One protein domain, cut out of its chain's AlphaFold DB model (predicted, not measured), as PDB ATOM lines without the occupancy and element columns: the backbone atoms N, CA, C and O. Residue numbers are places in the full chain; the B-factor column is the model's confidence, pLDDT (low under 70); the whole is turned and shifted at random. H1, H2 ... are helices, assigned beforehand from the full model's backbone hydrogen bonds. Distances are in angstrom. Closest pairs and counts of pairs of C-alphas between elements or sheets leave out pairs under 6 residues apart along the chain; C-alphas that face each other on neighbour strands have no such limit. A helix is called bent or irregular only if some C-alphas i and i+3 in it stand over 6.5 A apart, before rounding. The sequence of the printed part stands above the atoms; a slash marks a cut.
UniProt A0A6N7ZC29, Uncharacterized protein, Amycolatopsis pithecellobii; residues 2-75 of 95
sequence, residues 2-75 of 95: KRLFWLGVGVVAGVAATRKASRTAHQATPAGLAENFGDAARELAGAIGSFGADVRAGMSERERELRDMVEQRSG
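What this domain is: This is residues 2 to 75 of the 95 residues of an uncharacterized protein of Amycolatopsis pithecellobii (UniProt A0A6N7ZC29). Two long helices make an open U with unequal arms: the longer one, H2, runs back alongside H1 across an empty gap, and its far end reaches past the beginning of H1. The link of residues 29 to 36 makes the turn of the U, and H2 has a kink near residue 65. The printed part has 74 residues with two named helices, H1 then H2, and no named strand; the class is all helix. It is extended, with a radius of gyration of the C-alphas of 19.1 A and spans of 63 by 24 by 13 A.

Where its parts are: Begin with the longest helix, H2, residues 37 to 74: find C-alpha 37 at (154.176, 180.217, 143.861), and from there go 50.9 A to C-alpha 74 at (132.419, 210.295, 178.665). Then look at H1, residues 2 to 28, which runs 38.8 A from C-alpha 2 at (147.163, 213.073, 160.852) to C-alpha 28 at (156.144, 187.870, 132.721).

How they stand to each other: Along H2, look near residue 65 for a kink of 36 degrees; neither helix is bent or irregular. H1 and H2 are apart, with no C-alpha of the one within 8 A of the other. Between them you find a short link of 8 residues. Of the O i to N i+4 pairs, 32 of 34 in H2 and 22 of 23 in H1 are within hydrogen-bond range.

The domain as a whole: The two C-alphas farthest apart are those of Ala 31 and Gly 75, at 62.8 A, while the C-alphas of Lys 2 and Gly 75 are 26.6 A apart. The printed part has no cut. In the B-factor column, the mean pLDDT of the printed part is 76.1; look for values under 70 at residues 24 to 36 and 61 to 75.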
ATOM      1  N   LYS A   2     146.071 214.031 161.149       75.19
ATOM      2  CA  LYS A   2     147.163 213.073 160.852       75.19
ATOM      3  C   LYS A   2     146.717 211.614 160.622       75.19
ATOM      4  O   LYS A   2     147.269 210.947 159.762       75.19
ATOM      5  N   ARG A   3     145.710 211.120 161.355       75.44
ATOM      6  CA  ARG A   3     145.232 209.723 161.249       75.44
ATOM      7  C   ARG A   3     144.568 209.423 159.896       75.44
ATOM      8  O   ARG A   3     144.862 208.401 159.299       75.44
ATOM      9  N   LEU A   4     143.726 210.332 159.397       83.94
ATOM     10  CA  LEU A   4     143.035 210.173 158.110       83.94
ATOM     11  C   LEU A   4     144.001 210.316 156.925       83.94
ATOM     12  O   LEU A   4     143.873 209.599 155.941       83.94
ATOM     13  N   PHE A   5     145.006 211.188 157.063       85.69
ATOM     14  CA  PHE A   5     146.106 211.303 156.107       85.69
ATOM     15  C   PHE A   5     146.871 209.981 155.977       85.69
ATOM     16  O   PHE A   5     147.010 209.466 154.874       85.69
ATOM     17  N   TRP A   6     147.290 209.383 157.098       84.25
ATOM     18  CA  TRP A   6     148.013 208.109 157.075       84.25
ATOM     19  C   TRP A   6     147.170 206.940 156.549       84.25
ATOM     20  O   TRP A   6     147.697 206.098 155.828       84.25
ATOM     21  N   LEU A   7     145.861 206.922 156.828       85.81
ATOM     22  CA  LEU A   7     144.949 205.956 156.208       85.81
ATOM     23  C   LEU A   7     144.867 206.143 154.685       85.81
ATOM     24  O   LEU A   7     144.998 205.171 153.946       85.81
ATOM     25  N   GLY A   8     144.712 207.381 154.206       91.25
ATOM     26  CA  GLY A   8     144.671 207.681 152.771       91.25
ATOM     27  C   GLY A   8     145.969 207.317 152.049       91.25
ATOM     28  O   GLY A   8     145.929 206.710 150.980       91.25
ATOM     29  N   VAL A   9     147.121 207.612 152.661       92.31
ATOM     30  CA  VAL A   9     148.444 207.242 152.133       92.31
ATOM     31  C   VAL A   9     148.573 205.724 151.986       92.31
ATOM     32  O   VAL A   9     149.011 205.258 150.935       92.31
ATOM     33  N   GLY A  10     148.134 204.948 152.983       86.88
ATOM     34  CA  GLY A  10     148.142 203.483 152.912       86.88
ATOM     35  C   GLY A  10     147.271 202.933 151.779       86.88
ATOM     36  O   GLY A  10     147.705 202.048 151.042       86.88
ATOM     37  N   VAL A  11     146.074 203.497 151.583       92.81
ATOM     38  CA  VAL A  11     145.164 203.089 150.498       92.81
ATOM     39  C   VAL A  11     145.771 203.382 149.124       92.81
ATOM     40  O   VAL A  11     145.795 202.501 148.265       92.81
ATOM     41  N   VAL A  12     146.305 204.589 148.912       93.81
ATOM     42  CA  VAL A  12     146.925 204.970 147.630       93.81
ATOM     43  C   VAL A  12     148.146 204.099 147.329       93.81
ATOM     44  O   VAL A  12     148.280 203.601 146.209       93.81
ATOM     45  N   ALA A  13     149.008 203.869 148.323       92.56
ATOM     46  CA  ALA A  13     150.175 203.003 148.179       92.56
ATOM     47  C   ALA A  13     149.776 201.555 147.843       92.56
ATOM     48  O   ALA A  13     150.349 200.961 146.928       92.56
ATOM     49  N   GLY A  14     148.754 201.015 148.515       88.94
ATOM     50  CA  GLY A  14     148.226 199.677 148.243       88.94
ATOM     51  C   GLY A  14     147.680 199.534 146.819       88.94
ATOM     52  O   GLY A  14     148.047 198.604 146.104       88.94
ATOM     53  N   VAL A  15     146.868 200.492 146.358       92.31
ATOM     54  CA  VAL A  15     146.326 200.485 144.986       92.31
ATOM     55  C   VAL A  15     147.448 200.564 143.947       92.31
ATOM     56  O   VAL A  15     147.417 199.832 142.955       92.31
ATOM     57  N   ALA A  16     148.457 201.413 144.165       90.62
ATOM     58  CA  ALA A  16     149.601 201.528 143.263       90.62
ATOM     59  C   ALA A  16     150.412 200.223 143.187       90.62
ATOM     60  O   ALA A  16     150.789 199.805 142.087       90.62
ATOM     61  N   ALA A  17     150.634 199.558 144.325       88.94
ATOM     62  CA  ALA A  17     151.313 198.267 144.389       88.94
ATOM     63  C   ALA A  17     150.551 197.186 143.603       88.94
ATOM     64  O   ALA A  17     151.137 196.550 142.726       88.94
ATOM     65  N   THR A  18     149.240 197.046 143.826       85.94
ATOM     66  CA  THR A  18     148.396 196.073 143.106       85.94
ATOM     67  C   THR A  18     148.371 196.349 141.605       85.94
ATOM     68  O   THR A  18     148.555 195.441 140.796       85.94
ATOM     69  N   ARG A  19     148.220 197.617 141.205       86.25
ATOM     70  CA  ARG A  19     148.179 198.008 139.787       86.25
ATOM     71  C   ARG A  19     149.511 197.740 139.081       86.25
ATOM     72  O   ARG A  19     149.520 197.359 137.910       86.25
ATOM     73  N   LYS A  20     150.633 197.913 139.788       79.50
ATOM     74  CA  LYS A  20     151.970 197.577 139.286       79.50
ATOM     75  C   LYS A  20     152.143 196.061 139.175       79.50
ATOM     76  O   LYS A  20     152.564 195.606 138.120       79.50
ATOM     77  N   ALA A  21     151.726 195.297 140.185       80.69
ATOM     78  CA  ALA A  21     151.769 193.835 140.172       80.69
ATOM     79  C   ALA A  21     150.965 193.230 139.007       80.69
ATOM     80  O   ALA A  21     151.499 192.392 138.287       80.69
ATOM     81  N   SER A  22     149.740 193.703 138.741       71.25
ATOM     82  CA  SER A  22     148.938 193.236 137.595       71.25
ATOM     83  C   SER A  22     149.608 193.527 136.248       71.25
ATOM     84  O   SER A  22     149.529 192.717 135.327       71.25
ATOM     85  N   ARG A  23     150.306 194.662 136.124       71.00
ATOM     86  CA  ARG A  23     151.017 195.031 134.892       71.00
ATOM     87  C   ARG A  23     152.248 194.154 134.650       71.00
ATOM     88  O   ARG A  23     152.499 193.794 133.506       71.00
ATOM     89  N   THR A  24     152.975 193.788 135.707       64.38
ATOM     90  CA  THR A  24     154.126 192.873 135.626       64.38
ATOM     91  C   THR A  24     153.681 191.425 135.414       64.38
ATOM     92  O   THR A  24     154.276 190.712 134.610       64.38
ATOM     93  N   ALA A  25     152.591 191.003 136.065       64.56
ATOM     94  CA  ALA A  25     152.019 189.664 135.921       64.56
ATOM     95  C   ALA A  25     151.569 189.376 134.480       64.56
ATOM     96  O   ALA A  25     151.818 188.289 133.964       64.56
ATOM     97  N   HIS A  26     150.981 190.365 133.795       61.16
ATOM     98  CA  HIS A  26     150.580 190.223 132.392       61.16
ATOM     99  C   HIS A  26     151.748 190.128 131.400       61.16
ATOM    100  O   HIS A  26     151.531 189.681 130.277       61.16
ATOM    101  N   GLN A  27     152.960 190.540 131.779       59.16
ATOM    102  CA  GLN A  27     154.117 190.562 130.877       59.16
ATOM    103  C   GLN A  27     155.133 189.446 131.151       59.16
ATOM    104  O   GLN A  27     155.985 189.217 130.300       59.16
ATOM    105  N   ALA A  28     155.056 188.749 132.293       57.59
ATOM    106  CA  ALA A  28     156.144 187.870 132.721       57.59
ATOM    107  C   ALA A  28     155.823 186.373 132.881       57.59
ATOM    108  O   ALA A  28     156.762 185.598 132.748       57.59
ATOM    109  N   THR A  29     154.598 185.888 133.141       60.28
ATOM    110  CA  THR A  29     154.482 184.474 133.596       60.28
ATOM    111  C   THR A  29     153.074 183.862 133.556       60.28
ATOM    112  O   THR A  29     152.252 184.169 134.418       60.28
ATOM    113  N   PRO A  30     152.843 182.874 132.672       56.72
ATOM    114  CA  PRO A  30     152.128 181.651 133.075       56.72
ATOM    115  C   PRO A  30     153.059 180.433 133.188       56.72
ATOM    116  O   PRO A  30     152.757 179.506 133.927       56.72
ATOM    117  N   ALA A  31     154.211 180.435 132.509       57.72
ATOM    118  CA  ALA A  31     155.110 179.276 132.462       57.72
ATOM    119  C   ALA A  31     156.186 179.243 133.573       57.72
ATOM    120  O   ALA A  31     156.742 178.186 133.827       57.72
ATOM    121  N   GLY A  32     156.470 180.366 134.256       56.72
ATOM    122  CA  GLY A  32     157.549 180.471 135.262       56.72
ATOM    123  C   GLY A  32     157.105 180.594 136.727       56.72
ATOM    124  O   GLY A  32     157.948 180.723 137.607       56.72
ATOM    125  N   LEU A  33     155.795 180.592 137.008       57.59
ATOM    126  CA  LEU A  33     155.257 180.768 138.368       57.59
ATOM    127  C   LEU A  33     154.908 179.446 139.072       57.59
ATOM    128  O   LEU A  33     154.711 179.445 140.282       57.59
ATOM    129  N   ALA A  34     154.839 178.325 138.349       63.19
ATOM    130  CA  ALA A  34     154.361 177.054 138.897       63.19
ATOM    131  C   ALA A  34     155.302 176.433 139.949       63.19
ATOM    132  O   ALA A  34     154.819 175.742 140.841       63.19
ATOM    133  N   GLU A  35     156.610 176.706 139.890       64.06
ATOM    134  CA  GLU A  35     157.581 176.126 140.832       64.06
ATOM    135  C   GLU A  35     157.692 176.912 142.152       64.06
ATOM    136  O   GLU A  35     157.805 176.301 143.208       64.06
ATOM    137  N   ASN A  36     157.555 178.246 142.133       65.94
ATOM    138  CA  ASN A  36     157.822 179.100 143.307       65.94
ATOM    139  C   ASN A  36     156.590 179.819 143.877       65.94
ATOM    140  O   ASN A  36     156.711 180.609 144.814       65.94
ATOM    141  N   PHE A  37     155.388 179.572 143.346       80.12
ATOM    142  CA  PHE A  37     154.176 180.217 143.861       80.12
ATOM    143  C   PHE A  37     153.913 179.880 145.333       80.12
ATOM    144  O   PHE A  37     153.506 180.753 146.096       80.12
ATOM    145  N   GLY A  38     154.168 178.632 145.742       82.31
ATOM    146  CA  GLY A  38     153.994 178.199 147.129       82.31
ATOM    147  C   GLY A  38     154.890 178.972 148.097       82.31
ATOM    148  O   GLY A  38     154.399 179.491 149.099       82.31
ATOM    149  N   ASP A  39     156.173 179.111 147.764       83.69
ATOM    150  CA  ASP A  39     157.136 179.847 148.587       83.69
ATOM    151  C   ASP A  39     156.843 181.348 148.598       83.69
ATOM    152  O   ASP A  39     156.773 181.944 149.672       83.69
ATOM    153  N   ALA A  40     156.537 181.943 147.443       81.94
ATOM    154  CA  ALA A  40     156.156 183.352 147.357       81.94
ATOM    155  C   ALA A  40     154.870 183.658 148.148       81.94
ATOM    156  O   ALA A  40     154.778 184.672 148.842       81.94
ATOM    157  N   ALA A  41     153.870 182.774 148.081       85.25
ATOM    158  CA  ALA A  41     152.640 182.910 148.854       85.25
ATOM    159  C   ALA A  41     152.895 182.759 150.359       85.25
ATOM    160  O   ALA A  41     152.287 183.469 151.161       85.25
ATOM    161  N   ARG A  42     153.805 181.862 150.754       89.50
ATOM    162  CA  ARG A  42     154.170 181.640 152.156       89.50
ATOM    163  C   ARG A  42     154.966 182.808 152.732       89.50
ATOM    164  O   ARG A  42     154.688 183.228 153.853       89.50
ATOM    165  N   GLU A  43     155.896 183.361 151.963       88.56
ATOM    166  CA  GLU A  43     156.651 184.563 152.319       88.56
ATOM    167  C   GLU A  43     155.721 185.776 152.455       88.56
ATOM    168  O   GLU A  43     155.750 186.477 153.469       88.56
ATOM    169  N   LEU A  44     154.807 185.961 151.497       88.06
ATOM    170  CA  LEU A  44     153.783 187.001 151.564       88.06
ATOM    171  C   LEU A  44     152.867 186.825 152.784       88.06
ATOM    172  O   LEU A  44     152.582 187.797 153.484       88.06
ATOM    173  N   ALA A  45     152.420 185.600 153.069       90.56
ATOM    174  CA  ALA A  45     151.613 185.306 154.251       90.56
ATOM    175  C   ALA A  45     152.377 185.618 155.550       90.56
ATOM    176  O   ALA A  45     151.791 186.170 156.483       90.56
ATOM    177  N   GLY A  46     153.681 185.329 155.591       94.44
ATOM    178  CA  GLY A  46     154.567 185.712 156.690       94.44
ATOM    179  C   GLY A  46     154.628 187.228 156.889       94.44
ATOM    180  O   GLY A  46     154.396 187.707 157.999       94.44
ATOM    181  N   ALA A  47     154.848 187.986 155.812       90.81
ATOM    182  CA  ALA A  47     154.915 189.450 155.850       90.81
ATOM    183  C   ALA A  47     153.581 190.106 156.257       90.81
ATOM    184  O   ALA A  47     153.552 191.064 157.033       90.81
ATOM    185  N   ILE A  48     152.451 189.580 155.772       91.88
ATOM    186  CA  ILE A  48     151.117 190.040 156.190       91.88
ATOM    187  C   ILE A  48     150.881 189.715 157.673       91.88
ATOM    188  O   ILE A  48     150.320 190.535 158.405       91.88
ATOM    189  N   GLY A  49     151.330 188.544 158.132       92.81
ATOM    190  CA  GLY A  49     151.248 188.132 159.531       92.81
ATOM    191  C   GLY A  49     152.023 189.057 160.472       92.81
ATOM    192  O   GLY A  49     151.462 189.499 161.478       92.81
ATOM    193  N   SER A  50     153.272 189.398 160.135       93.31
ATOM    194  CA  SER A  50     154.097 190.307 160.946       93.31
ATOM    195  C   SER A  50     153.504 191.713 161.002       93.31
ATOM    196  O   SER A  50     153.349 192.268 162.085       93.31
ATOM    197  N   PHE A  51     153.046 192.245 159.865       87.94
ATOM    198  CA  PHE A  51     152.346 193.528 159.831       87.94
ATOM    199  C   PHE A  51     151.085 193.524 160.711       87.94
ATOM    200  O   PHE A  51     150.833 194.467 161.460       87.94
ATOM    201  N   GLY A  52     150.293 192.447 160.665       90.25
ATOM    202  CA  GLY A  52     149.127 192.287 161.534       90.25
ATOM    203  C   GLY A  52     149.488 192.264 163.024       90.25
ATOM    204  O   GLY A  52     148.764 192.844 163.841       90.25
ATOM    205  N   ALA A  53     150.611 191.635 163.383       91.75
ATOM    206  CA  ALA A  53     151.135 191.635 164.746       91.75
ATOM    207  C   ALA A  53     151.561 193.045 165.191       91.75
ATOM    208  O   ALA A  53     151.162 193.476 166.275       91.75
ATOM    209  N   ASP A  54     152.258 193.793 164.333       88.25
ATOM    210  CA  ASP A  54     152.683 195.173 164.604       88.25
ATOM    211  C   ASP A  54     151.486 196.119 164.774       88.25
ATOM    212  O   ASP A  54     151.437 196.924 165.710       88.25
ATOM    213  N   VAL A  55     150.463 195.985 163.924       84.88
ATOM    214  CA  VAL A  55     149.214 196.754 164.044       84.88
ATOM    215  C   VAL A  55     148.492 196.418 165.349       84.88
ATOM    216  O   VAL A  55     148.034 197.330 166.040       84.88
ATOM    217  N   ARG A  56     148.404 195.136 165.728       83.31
ATOM    218  CA  ARG A  56     147.779 194.711 166.995       83.31
ATOM    219  C   ARG A  56     148.550 195.220 168.215       83.31
ATOM    220  O   ARG A  56     147.922 195.646 169.189       83.31
ATOM    221  N   ALA A  57     149.879 195.187 168.169       83.12
ATOM    222  CA  ALA A  57     150.735 195.731 169.219       83.12
ATOM    223  C   ALA A  57     150.518 197.246 169.352       83.12
ATOM    224  O   ALA A  57     150.200 197.729 170.439       83.12
ATOM    225  N   GLY A  58     150.540 197.976 168.233       79.00
ATOM    226  CA  GLY A  58     150.252 199.410 168.201       79.00
ATOM    227  C   GLY A  58     148.833 199.761 168.663       79.00
ATOM    228  O   GLY A  58     148.641 200.763 169.350       79.00
ATOM    229  N   MET A  59     147.830 198.936 168.346       75.69
ATOM    230  CA  MET A  59     146.463 199.104 168.853       75.69
ATOM    231  C   MET A  59     146.382 198.899 170.365       75.69
ATOM    232  O   MET A  59     145.733 199.698 171.031       75.69
ATOM    233  N   SER A  60     147.064 197.885 170.908       71.06
ATOM    234  CA  SER A  60     147.092 197.609 172.353       71.06
ATOM    235  C   SER A  60     147.773 198.734 173.138       71.06
ATOM    236  O   SER A  60     147.324 199.083 174.230       71.06
ATOM    237  N   GLU A  61     148.817 199.336 172.564       64.44
ATOM    238  CA  GLU A  61     149.512 200.500 173.125       64.44
ATOM    239  C   GLU A  61     148.587 201.730 173.162       64.44
ATOM    240  O   GLU A  61     148.420 202.383 174.192       64.44
ATOM    241  N   ARG A  62     147.885 201.995 172.052       64.00
ATOM    242  CA  ARG A  62     146.975 203.144 171.909       64.00
ATOM    243  C   ARG A  62     145.658 202.995 172.660       64.00
ATOM    244  O   ARG A  62     145.052 203.998 173.023       64.00
ATOM    245  N   GLU A  63     145.193 201.772 172.883       59.12
ATOM    246  CA  GLU A  63     143.971 201.494 173.637       59.12
ATOM    247  C   GLU A  63     144.086 201.874 175.117       59.12
ATOM    248  O   GLU A  63     143.058 202.127 175.739       59.12
ATOM    249  N   ARG A  64     145.297 201.896 175.693       59.34
ATOM    250  CA  ARG A  64     145.518 202.398 177.061       59.34
ATOM    251  C   ARG A  64     145.378 203.919 177.095       59.34
ATOM    252  O   ARG A  64     144.560 204.432 177.845       59.34
ATOM    253  N   GLU A  65     146.055 204.611 176.177       58.69
ATOM    254  CA  GLU A  65     145.989 206.075 176.045       58.69
ATOM    255  C   GLU A  65     144.568 206.580 175.727       58.69
ATOM    256  O   GLU A  65     144.136 207.623 176.215       58.69
ATOM    257  N   LEU A  66     143.820 205.851 174.891       58.44
ATOM    258  CA  LEU A  66     142.447 206.210 174.531       58.44
ATOM    259  C   LEU A  66     141.445 205.904 175.649       58.44
ATOM    260  O   LEU A  66     140.451 206.620 175.734       58.44
ATOM    261  N   ARG A  67     141.681 204.886 176.493       57.94
ATOM    262  CA  ARG A  67     140.787 204.559 177.620       57.94
ATOM    263  C   ARG A  67     140.747 205.696 178.628       57.94
ATOM    264  O   ARG A  67     139.656 206.168 178.917       57.94
ATOM    265  N   ASP A  68     141.908 206.205 179.028       59.66
ATOM    266  CA  ASP A  68     142.006 207.309 179.988       59.66
ATOM    267  C   ASP A  68     141.322 208.575 179.449       59.66
ATOM    268  O   ASP A  68     140.547 209.230 180.146       59.66
ATOM    269  N   MET A  69     141.524 208.887 178.162       59.41
ATOM    270  CA  MET A  69     140.877 210.041 177.525       59.41
ATOM    271  C   MET A  69     139.363 209.863 177.331       59.41
ATOM    272  O   MET A  69     138.622 210.845 177.388       59.41
ATOM    273  N   VAL A  70     138.886 208.643 177.061       62.06
ATOM    274  CA  VAL A  70     137.452 208.357 176.886       62.06
ATOM    275  C   VAL A  70     136.745 208.341 178.234       62.06
ATOM    276  O   VAL A  70     135.688 208.954 178.353       62.06
ATOM    277  N   GLU A  71     137.318 207.717 179.258       58.75
ATOM    278  CA  GLU A  71     136.745 207.642 180.605       58.75
ATOM    279  C   GLU A  71     136.620 209.041 181.226       58.75
ATOM    280  O   GLU A  71     135.551 209.415 181.714       58.75
ATOM    281  N   GLN A  72     137.643 209.882 181.048       59.25
ATOM    282  CA  GLN A  72     137.648 211.269 181.515       59.25
ATOM    283  C   GLN A  72     136.679 212.188 180.747       59.25
ATOM    284  O   GLN A  72     136.221 213.191 181.293       59.25
ATOM    285  N   ARG A  73     136.334 211.860 179.493       58.53
ATOM    286  CA  ARG A  73     135.442 212.682 178.651       58.53
ATOM    287  C   ARG A  73     133.993 212.195 178.590       58.53
ATOM    288  O   ARG A  73     133.111 212.991 178.279       58.53
ATOM    289  N   SER A  74     133.743 210.911 178.830       59.34
ATOM    290  CA  SER A  74     132.419 210.295 178.665       59.34
ATOM    291  C   SER A  74     131.747 209.907 179.979       59.34
ATOM    292  O   SER A  74     130.528 209.774 179.989       59.34
ATOM    293  N   GLY A  75     132.490 209.763 181.085       56.59
ATOM    294  CA  GLY A  75     131.917 209.442 182.398       56.59
ATOM    295  C   GLY A  75     131.210 208.081 182.477       56.59
ATOM    296  O   GLY A  75     130.530 207.806 183.461       56.59
TER     297      GLY A  75